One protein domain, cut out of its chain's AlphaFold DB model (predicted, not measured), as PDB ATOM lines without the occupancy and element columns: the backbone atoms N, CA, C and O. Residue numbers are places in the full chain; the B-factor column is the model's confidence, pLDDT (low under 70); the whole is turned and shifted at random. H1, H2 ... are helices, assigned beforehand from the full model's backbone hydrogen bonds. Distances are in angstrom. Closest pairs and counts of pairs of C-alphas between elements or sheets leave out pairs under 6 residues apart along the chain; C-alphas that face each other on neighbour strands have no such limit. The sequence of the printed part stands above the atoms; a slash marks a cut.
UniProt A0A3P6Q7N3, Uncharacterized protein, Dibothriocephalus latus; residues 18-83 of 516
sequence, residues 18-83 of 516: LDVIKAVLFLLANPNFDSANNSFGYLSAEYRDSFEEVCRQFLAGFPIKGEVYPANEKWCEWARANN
ATOM      1  N   LEU A  18       8.861 -34.060  -9.054       51.94
ATOM      2  CA  LEU A  18      10.265 -33.962  -8.676       51.94
ATOM      3  C   LEU A  18      11.097 -35.095  -9.290       51.94
ATOM      4  O   LEU A  18      12.232 -34.860  -9.683       51.94
ATOM      5  N   ASP A  19      10.561 -36.305  -9.414       56.28
ATOM      6  CA  ASP A  19      11.262 -37.409 -10.071       56.28
ATOM      7  C   ASP A  19      11.348 -37.209 -11.586       56.28
ATOM      8  O   ASP A  19      12.366 -37.554 -12.182       56.28
ATOM      9  N   VAL A  20      10.362 -36.543 -12.195       58.56
ATOM     10  CA  VAL A  20      10.452 -36.065 -13.583       58.56
ATOM     11  C   VAL A  20      11.509 -34.966 -13.717       58.56
ATOM     12  O   VAL A  20      12.348 -35.051 -14.607       58.56
ATOM     13  N   ILE A  21      11.547 -33.978 -12.817       57.69
ATOM     14  CA  ILE A  21      12.601 -32.949 -12.802       57.69
ATOM     15  C   ILE A  21      13.974 -33.603 -12.639       57.69
ATOM     16  O   ILE A  21      14.892 -33.284 -13.387       57.69
ATOM     17  N   LYS A  22      14.123 -34.551 -11.708       60.47
ATOM     18  CA  LYS A  22      15.363 -35.315 -11.533       60.47
ATOM     19  C   LYS A  22      15.718 -36.082 -12.798       60.47
ATOM     20  O   LYS A  22      16.882 -36.080 -13.166       60.47
ATOM     21  N   ALA A  23      14.749 -36.701 -13.473       66.12
ATOM     22  CA  ALA A  23      14.984 -37.405 -14.727       66.12
ATOM     23  C   ALA A  23      15.431 -36.448 -15.842       66.12
ATOM     24  O   ALA A  23      16.374 -36.758 -16.562       66.12
ATOM     25  N   VAL A  24      14.831 -35.260 -15.952       66.50
ATOM     26  CA  VAL A  24      15.242 -34.229 -16.919       66.50
ATOM     27  C   VAL A  24      16.644 -33.710 -16.602       66.50
ATOM     28  O   VAL A  24      17.493 -33.664 -17.487       66.50
ATOM     29  N   LEU A  25      16.931 -33.377 -15.341       60.81
ATOM     30  CA  LEU A  25      18.269 -32.970 -14.902       60.81
ATOM     31  C   LEU A  25      19.297 -34.082 -15.137       60.81
ATOM     32  O   LEU A  25      20.415 -33.816 -15.575       60.81
ATOM     33  N   PHE A  26      18.904 -35.332 -14.896       70.56
ATOM     34  CA  PHE A  26      19.728 -36.498 -15.165       70.56
ATOM     35  C   PHE A  26      20.018 -36.641 -16.657       70.56
ATOM     36  O   PHE A  26      21.166 -36.892 -16.995       70.56
ATOM     37  N   LEU A  27      19.034 -36.428 -17.536       69.69
ATOM     38  CA  LEU A  27      19.208 -36.468 -18.992       69.69
ATOM     39  C   LEU A  27      20.070 -35.316 -19.521       69.69
ATOM     40  O   LEU A  27      20.823 -35.514 -20.470       69.69
ATOM     41  N   LEU A  28      20.001 -34.131 -18.906       66.56
ATOM     42  CA  LEU A  28      20.889 -33.012 -19.240       66.56
ATOM     43  C   LEU A  28      22.347 -33.317 -18.876       66.56
ATOM     44  O   LEU A  28      23.254 -32.955 -19.619       66.56
ATOM     45  N   ALA A  29      22.571 -33.989 -17.745       67.75
ATOM     46  CA  ALA A  29      23.903 -34.412 -17.318       67.75
ATOM     47  C   ALA A  29      24.385 -35.693 -18.026       67.75
ATOM     48  O   ALA A  29      25.585 -35.879 -18.205       67.75
ATOM     49  N   ASN A  30      23.462 -36.572 -18.424       72.31
ATOM     50  CA  ASN A  30      23.719 -37.889 -19.005       72.31
ATOM     51  C   ASN A  30      22.792 -38.109 -20.213       72.31
ATOM     52  O   ASN A  30      21.756 -38.775 -20.093       72.31
ATOM     53  N   PRO A  31      23.137 -37.546 -21.382       71.31
ATOM     54  CA  PRO A  31      22.341 -37.704 -22.589       71.31
ATOM     55  C   PRO A  31      22.163 -39.180 -22.956       71.31
ATOM     56  O   PRO A  31      23.127 -39.945 -23.020       71.31
ATOM     57  N   ASN A  32      20.924 -39.581 -23.242       71.75
ATOM     58  CA  ASN A  32      20.623 -40.932 -23.700       71.75
ATOM     59  C   ASN A  32      20.729 -41.027 -25.231       71.75
ATOM     60  O   ASN A  32      19.768 -40.750 -25.949       71.75
ATOM     61  N   PHE A  33      21.893 -41.449 -25.731       70.62
ATOM     62  CA  PHE A  33      22.138 -41.609 -27.171       70.62
ATOM     63  C   PHE A  33      21.418 -42.813 -27.804       70.62
ATOM     64  O   PHE A  33      21.330 -42.880 -29.028       70.62
ATOM     65  N   ASP A  34      20.896 -43.749 -27.004       66.56
ATOM     66  CA  ASP A  34      20.183 -44.931 -27.509       66.56
ATOM     67  C   ASP A  34      18.706 -44.629 -27.826       66.56
ATOM     68  O   ASP A  34      18.059 -45.372 -28.564       66.56
ATOM     69  N   SER A  35      18.168 -43.518 -27.306       64.50
ATOM     70  CA  SER A  35      16.793 -43.056 -27.535       64.50
ATOM     71  C   SER A  35      16.772 -41.572 -27.914       64.50
ATOM     72  O   SER A  35      16.204 -40.719 -27.235       64.50
ATOM     73  N   ALA A  36      17.461 -41.260 -29.009       62.72
ATOM     74  CA  ALA A  36      17.556 -39.919 -29.564       62.72
ATOM     75  C   ALA A  36      16.187 -39.372 -30.002       62.72
ATOM     76  O   ALA A  36      15.518 -39.964 -30.845       62.72
ATOM     77  N   ASN A  37      15.808 -38.197 -29.494       61.72
ATOM     78  CA  ASN A  37      14.599 -37.481 -29.922       61.72
ATOM     79  C   ASN A  37      14.848 -36.495 -31.081       61.72
ATOM     80  O   ASN A  37      13.932 -35.797 -31.502       61.72
ATOM     81  N   ASN A  38      16.084 -36.407 -31.577       62.59
ATOM     82  CA  ASN A  38      16.471 -35.509 -32.658       62.59
ATOM     83  C   ASN A  38      17.581 -36.127 -33.527       62.59
ATOM     84  O   ASN A  38      18.267 -37.075 -33.134       62.59
ATOM     85  N   SER A  39      17.778 -35.567 -34.721       60.09
ATOM     86  CA  SER A  39      18.811 -35.987 -35.683       60.09
ATOM     87  C   SER A  39      20.248 -35.789 -35.164       60.09
ATOM     88  O   SER A  39      21.186 -36.410 -35.675       60.09
ATOM     89  N   PHE A  40      20.435 -34.978 -34.116       57.81
ATOM     90  CA  PHE A  40      21.690 -34.837 -33.374       57.81
ATOM     91  C   PHE A  40      21.868 -35.873 -32.267       57.81
ATOM     92  O   PHE A  40      22.901 -35.839 -31.622       57.81
ATOM     93  N   GLY A  41      20.926 -36.783 -32.016       53.00
ATOM     94  CA  GLY A  41      21.125 -37.892 -31.080       53.00
ATOM     95  C   GLY A  41      21.602 -39.176 -31.770       53.00
ATOM     96  O   GLY A  41      22.261 -39.999 -31.140       53.00
ATOM     97  N   TYR A  42      21.389 -39.306 -33.086       54.09
ATOM     98  CA  TYR A  42      21.978 -40.357 -33.937       54.09
ATOM     99  C   TYR A  42      23.428 -40.021 -34.330       54.09
ATOM    100  O   TYR A  42      23.795 -39.964 -35.505       54.09
ATOM    101  N   LEU A  43      24.254 -39.704 -33.338       56.22
ATOM    102  CA  LEU A  43      25.624 -39.240 -33.548       56.22
ATOM    103  C   LEU A  43      26.548 -40.374 -34.001       56.22
ATOM    104  O   LEU A  43      26.524 -41.469 -33.434       56.22
ATOM    105  N   SER A  44      27.412 -40.078 -34.980       59.94
ATOM    106  CA  SER A  44      28.607 -40.879 -35.259       59.94
ATOM    107  C   SER A  44      29.523 -40.890 -34.027       59.94
ATOM    108  O   SER A  44      29.444 -39.997 -33.180       59.94
ATOM    109  N   ALA A  45      30.401 -41.891 -33.909       63.19
ATOM    110  CA  ALA A  45      31.306 -42.030 -32.760       63.19
ATOM    111  C   ALA A  45      32.104 -40.741 -32.465       63.19
ATOM    112  O   ALA A  45      32.220 -40.330 -31.316       63.19
ATOM    113  N   GLU A  46      32.516 -40.028 -33.515       62.19
ATOM    114  CA  GLU A  46      33.234 -38.747 -33.448       62.19
ATOM    115  C   GLU A  46      32.478 -37.652 -32.678       62.19
ATOM    116  O   GLU A  46      33.081 -36.827 -31.993       62.19
ATOM    117  N   TYR A  47      31.147 -37.641 -32.765       63.09
ATOM    118  CA  TYR A  47      30.295 -36.675 -32.074       63.09
ATOM    119  C   TYR A  47      29.979 -37.088 -30.633       63.09
ATOM    120  O   TYR A  47      29.723 -36.215 -29.809       63.09
ATOM    121  N   ARG A  48      30.018 -38.387 -30.304       64.50
ATOM    122  CA  ARG A  48      29.942 -38.842 -28.904       64.50
ATOM    123  C   ARG A  48      31.197 -38.417 -28.143       64.50
ATOM    124  O   ARG A  48      31.086 -37.860 -27.057       64.50
ATOM    125  N   ASP A  49      32.362 -38.574 -28.767       70.00
ATOM    126  CA  ASP A  49      33.653 -38.208 -28.169       70.00
ATOM    127  C   ASP A  49      33.867 -36.684 -28.087       70.00
ATOM    128  O   ASP A  49      34.635 -36.199 -27.259       70.00
ATOM    129  N   SER A  50      33.168 -35.907 -28.924       71.69
ATOM    130  CA  SER A  50      33.218 -34.437 -28.939       71.69
ATOM    131  C   SER A  50      31.930 -33.764 -28.453       71.69
ATOM    132  O   SER A  50      31.758 -32.558 -28.642       71.69
ATOM    133  N   PHE A  51      31.041 -34.510 -27.788       75.75
ATOM    134  CA  PHE A  51      29.702 -34.049 -27.414       75.75
ATOM    135  C   PHE A  51      29.717 -32.746 -26.607       75.75
ATOM    136  O   PHE A  51      28.948 -31.831 -26.895       75.75
ATOM    137  N   GLU A  52      30.626 -32.625 -25.637       76.31
ATOM    138  CA  GLU A  52      30.764 -31.400 -24.845       76.31
ATOM    139  C   GLU A  52      31.110 -30.186 -25.708       76.31
ATOM    140  O   GLU A  52      30.546 -29.111 -25.526       76.31
ATOM    141  N   GLU A  53      32.031 -30.349 -26.657       78.12
ATOM    142  CA  GLU A  53      32.449 -29.270 -27.549       78.12
ATOM    143  C   GLU A  53      31.299 -28.856 -28.468       78.12
ATOM    144  O   GLU A  53      31.038 -27.668 -28.639       78.12
ATOM    145  N   VAL A  54      30.553 -29.829 -28.989       76.62
ATOM    146  CA  VAL A  54      29.363 -29.586 -29.810       76.62
ATOM    147  C   VAL A  54      28.285 -28.863 -28.998       76.62
ATOM    148  O   VAL A  54      27.716 -27.891 -29.483       76.62
ATOM    149  N   CYS A  55      28.057 -29.240 -27.739       79.00
ATOM    150  CA  CYS A  55      27.125 -28.533 -26.857       79.00
ATOM    151  C   CYS A  55      27.561 -27.090 -26.584       79.00
ATOM    152  O   CYS A  55      26.731 -26.183 -26.604       79.00
ATOM    153  N   ARG A  56      28.861 -26.847 -26.369       81.62
ATOM    154  CA  ARG A  56      29.389 -25.484 -26.211       81.62
ATOM    155  C   ARG A  56      29.149 -24.661 -27.476       81.62
ATOM    156  O   ARG A  56      28.664 -23.538 -27.384       81.62
ATOM    157  N   GLN A  57      29.448 -25.217 -28.649       81.50
ATOM    158  CA  GLN A  57      29.223 -24.551 -29.936       81.50
ATOM    159  C   GLN A  57      27.735 -24.270 -30.184       81.50
ATOM    160  O   GLN A  57      27.396 -23.186 -30.653       81.50
ATOM    161  N   PHE A  58      26.854 -25.193 -29.789       81.94
ATOM    162  CA  PHE A  58      25.403 -25.038 -29.880       81.94
ATOM    163  C   PHE A  58      24.931 -23.858 -29.033       81.94
ATOM    164  O   PHE A  58      24.256 -22.960 -29.528       81.94
ATOM    165  N   LEU A  59      25.350 -23.816 -27.764       80.56
ATOM    166  CA  LEU A  59      24.993 -22.741 -26.837       80.56
ATOM    167  C   LEU A  59      25.577 -21.386 -27.262       80.56
ATOM    168  O   LEU A  59      24.959 -20.354 -27.007       80.56
ATOM    169  N   ALA A  60      26.725 -21.385 -27.947       82.75
ATOM    170  CA  ALA A  60      27.333 -20.195 -28.541       82.75
ATOM    171  C   ALA A  60      26.641 -19.717 -29.833       82.75
ATOM    172  O   ALA A  60      26.980 -18.645 -30.335       82.75
ATOM    173  N   GLY A  61      25.701 -20.494 -30.379       82.31
ATOM    174  CA  GLY A  61      25.028 -20.203 -31.645       82.31
ATOM    175  C   GLY A  61      25.901 -20.425 -32.885       82.31
ATOM    176  O   GLY A  61      25.681 -19.803 -33.924       82.31
ATOM    177  N   PHE A  62      26.921 -21.280 -32.792       82.69
ATOM    178  CA  PHE A  62      27.728 -21.667 -33.948       82.69
ATOM    179  C   PHE A  62      27.028 -22.732 -34.798       82.69
ATOM    180  O   PHE A  62      26.237 -23.521 -34.277       82.69
ATOM    181  N   PRO A  63      27.323 -22.784 -36.111       78.38
ATOM    182  CA  PRO A  63      26.745 -23.786 -36.989       78.38
ATOM    183  C   PRO A  63      27.215 -25.196 -36.615       78.38
ATOM    184  O   PRO A  63      28.414 -25.477 -36.621       78.38
ATOM    185  N   ILE A  64      26.271 -26.105 -36.374       74.12
ATOM    186  CA  ILE A  64      26.531 -27.534 -36.160       74.12
ATOM    187  C   ILE A  64      25.848 -28.296 -37.286       74.12
ATOM    188  O   ILE A  64      24.647 -28.162 -37.495       74.12
ATOM    189  N   LYS A  65      26.622 -29.078 -38.049       69.06
ATOM    190  CA  LYS A  65      26.143 -29.777 -39.262       69.06
ATOM    191  C   LYS A  65      25.453 -28.857 -40.292       69.06
ATOM    192  O   LYS A  65      24.610 -29.310 -41.053       69.06
ATOM    193  N   GLY A  66      25.831 -27.577 -40.335       69.62
ATOM    194  CA  GLY A  66      25.254 -26.588 -41.256       69.62
ATOM    195  C   GLY A  66      23.982 -25.902 -40.747       69.62
ATOM    196  O   GLY A  66      23.516 -24.968 -41.391       69.62
ATOM    197  N   GLU A  67      23.464 -26.294 -39.582       69.25
ATOM    198  CA  GLU A  67      22.327 -25.639 -38.935       69.25
ATOM    199  C   GLU A  67      22.800 -24.639 -37.879       69.25
ATOM    200  O   GLU A  67      23.721 -24.924 -37.112       69.25
ATOM    201  N   VAL A  68      22.168 -23.464 -37.838       72.94
ATOM    202  CA  VAL A  68      22.487 -22.386 -36.892       72.94
ATOM    203  C   VAL A  68      21.341 -22.233 -35.906       72.94
ATOM    204  O   VAL A  68      20.192 -22.047 -36.301       72.94
ATOM    205  N   TYR A  69      21.682 -22.262 -34.623       73.62
ATOM    206  CA  TYR A  69      20.749 -22.074 -33.520       73.62
ATOM    207  C   TYR A  69      20.997 -20.720 -32.847       73.62
ATOM    208  O   TYR A  69      22.129 -20.229 -32.863       73.62
ATOM    209  N   PRO A  70      19.965 -20.077 -32.271       77.12
ATOM    210  CA  PRO A  70      20.151 -18.827 -31.549       77.12
ATOM    211  C   PRO A  70      21.060 -19.039 -30.334       77.12
ATOM    212  O   PRO A  70      20.909 -20.011 -29.593       77.12
ATOM    213  N   ALA A  71      21.988 -18.107 -30.121       79.06
ATOM    214  CA  ALA A  71      22.904 -18.162 -28.992       79.06
ATOM    215  C   ALA A  71      22.154 -18.010 -27.659       79.06
ATOM    216  O   ALA A  71      21.245 -17.188 -27.514       79.06
ATOM    217  N   ASN A  72      22.578 -18.770 -26.651       83.62
ATOM    218  CA  ASN A  72      22.135 -18.568 -25.282       83.62
ATOM    219  C   ASN A  72      22.979 -17.456 -24.652       83.62
ATOM    220  O   ASN A  72      24.054 -17.711 -24.115       83.62
ATOM    221  N   GLU A  73      22.488 -16.216 -24.710       85.06
ATOM    222  CA  GLU A  73      23.247 -15.038 -24.267       85.06
ATOM    223  C   GLU A  73      23.727 -15.132 -22.812       85.06
ATOM    224  O   GLU A  73      24.865 -14.776 -22.513       85.06
ATOM    225  N   LYS A  74      22.914 -15.703 -21.914       83.94
ATOM    226  CA  LYS A  74      23.288 -15.889 -20.503       83.94
ATOM    227  C   LYS A  74      24.415 -16.894 -20.327       83.94
ATOM    228  O   LYS A  74      25.341 -16.661 -19.550       83.94
ATOM    229  N   TRP A  75      24.367 -17.992 -21.072       86.94
ATOM    230  CA  TRP A  75      25.465 -18.946 -21.089       86.94
ATOM    231  C   TRP A  75      26.719 -18.345 -21.738       86.94
ATOM    232  O   TRP A  75      27.813 -18.535 -21.218       86.94
ATOM    233  N   CYS A  76      26.578 -17.566 -22.813       81.94
ATOM    234  CA  CYS A  76      27.687 -16.882 -23.481       81.94
ATOM    235  C   CYS A  76      28.390 -15.870 -22.561       81.94
ATOM    236  O   CYS A  76      29.620 -15.837 -22.521       81.94
ATOM    237  N   GLU A  77      27.637 -15.057 -21.812       86.62
ATOM    238  CA  GLU A  77      28.161 -14.148 -20.777       86.62
ATOM    239  C   GLU A  77      28.986 -14.919 -19.736       86.62
ATOM    240  O   GLU A  77      30.153 -14.595 -19.497       86.62
ATOM    241  N   TRP A  78      28.413 -15.991 -19.179       90.56
ATOM    242  CA  TRP A  78      29.085 -16.850 -18.205       90.56
ATOM    243  C   TRP A  78      30.336 -17.528 -18.787       90.56
ATOM    244  O   TRP A  78      31.394 -17.529 -18.156       90.56
ATOM    245  N   ALA A  79      30.258 -18.063 -20.005       87.94
ATOM    246  CA  ALA A  79      31.353 -18.781 -20.647       87.94
ATOM    247  C   ALA A  79      32.527 -17.851 -20.975       87.94
ATOM    248  O   ALA A  79      33.681 -18.241 -20.793       87.94
ATOM    249  N   ARG A  80      32.263 -16.604 -21.391       90.50
ATOM    250  CA  ARG A  80      33.309 -15.584 -21.577       90.50
ATOM    251  C   ARG A  80      33.963 -15.207 -20.249       90.50
ATOM    252  O   ARG A  80      35.187 -15.160 -20.184       90.50
ATOM    253  N   ALA A  81      33.174 -15.011 -19.190       91.75
ATOM    254  CA  ALA A  81      33.694 -14.686 -17.858       91.75
ATOM    255  C   ALA A  81      34.578 -15.800 -17.263       91.75
ATOM    256  O   ALA A  81      35.503 -15.516 -16.507       91.75
ATOM    257  N   ASN A  82      34.328 -17.058 -17.639       90.50
ATOM    258  CA  ASN A  82      35.067 -18.228 -17.157       90.50
ATOM    259  C   ASN A  82      36.105 -18.769 -18.161       90.50
ATOM    260  O   ASN A  82      36.631 -19.860 -17.959       90.50
ATOM    261  N   ASN A  83      36.407 -18.046 -19.250       87.25
ATOM    262  CA  ASN A  83      37.314 -18.491 -20.326       87.25
ATOM    263  C   ASN A  83      36.962 -19.876 -20.916       87.25
ATOM    264  O   ASN A  83      37.832 -20.614 -21.367       87.25
TER     265      ASN A  83
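This is residues 18 to 83 of the 516 residues of an uncharacterized protein of Dibothriocephalus latus (UniProt A0A3P6Q7N3). Four short helices are strung along an open C-shaped course, with few contacts between them: H1 sticks out at one tip, H2 and H3 follow one another through the back of the C, and H4 forms the other tip beyond the last residue of H3. Two long unnamed stretches make much of the rest, residues 30 to 44 winding between H1 and H2, and residues 60 to 72 looping out after H3 and returning to H4. The printed part has 66 residues with four named helices, in the order H1, H2, H3, H4, and no named strand; the class is all helix. It is only just loose, close to compact, with a radius of gyration of the C-alphas of 13.3 A, and its C-alphas span 31 by 31 by 20 A.

H1, residues 18 to 29, stands free together with residue 30, and it is apart from H2, residues 45 to 49. H2 is close to but not clearly touching H3, residues 51 to 59; their closest C-alphas, those of Tyr 47 and Val 54, are 7.5 A apart. H3 is in turn close to but not clearly touching H4, residues 73 to 81, with the closest C-alphas, those of Leu 59 and Trp 75, 6.9 A apart. H3 and H4 stand at a steep tilt of 63 degrees and run opposite ways. H1 is also apart from H3 and from H4, and H2 is apart from H4. In H1, H2, H3 and H4 every O i to N i+4 pair of the backbone is within hydrogen-bond range.

H1 runs from Leu 18, with its C-alpha at (10.265, -33.962, -8.676), to Ala 29, 16.2 A from first to last C-alpha. H2, Ala 45 to Asp 49, measures 6.4 A. H3 begins at Phe 51, with its C-alpha at (29.702, -34.049, -27.414), and ends at Leu 59, 12.3 A away. H4, Glu 73 to Ala 81, also measures 12.3 A and ends with C-alpha 81 at (33.694, -14.686, -17.858).

The two C-alphas farthest apart are those of Leu 18 and Gly 66, at 36.6 A. The printed part has no cut. The links from H1 to H2, 15 residues, and from H3 to H4, 13 residues, are long; the link from H2 to H3, one residue, is tight. The mean pLDDT of the printed part is 72.1, and 29 residues are under 70: residues 18 to 25, 27 to 29, 34 to 48 and 65 to 67.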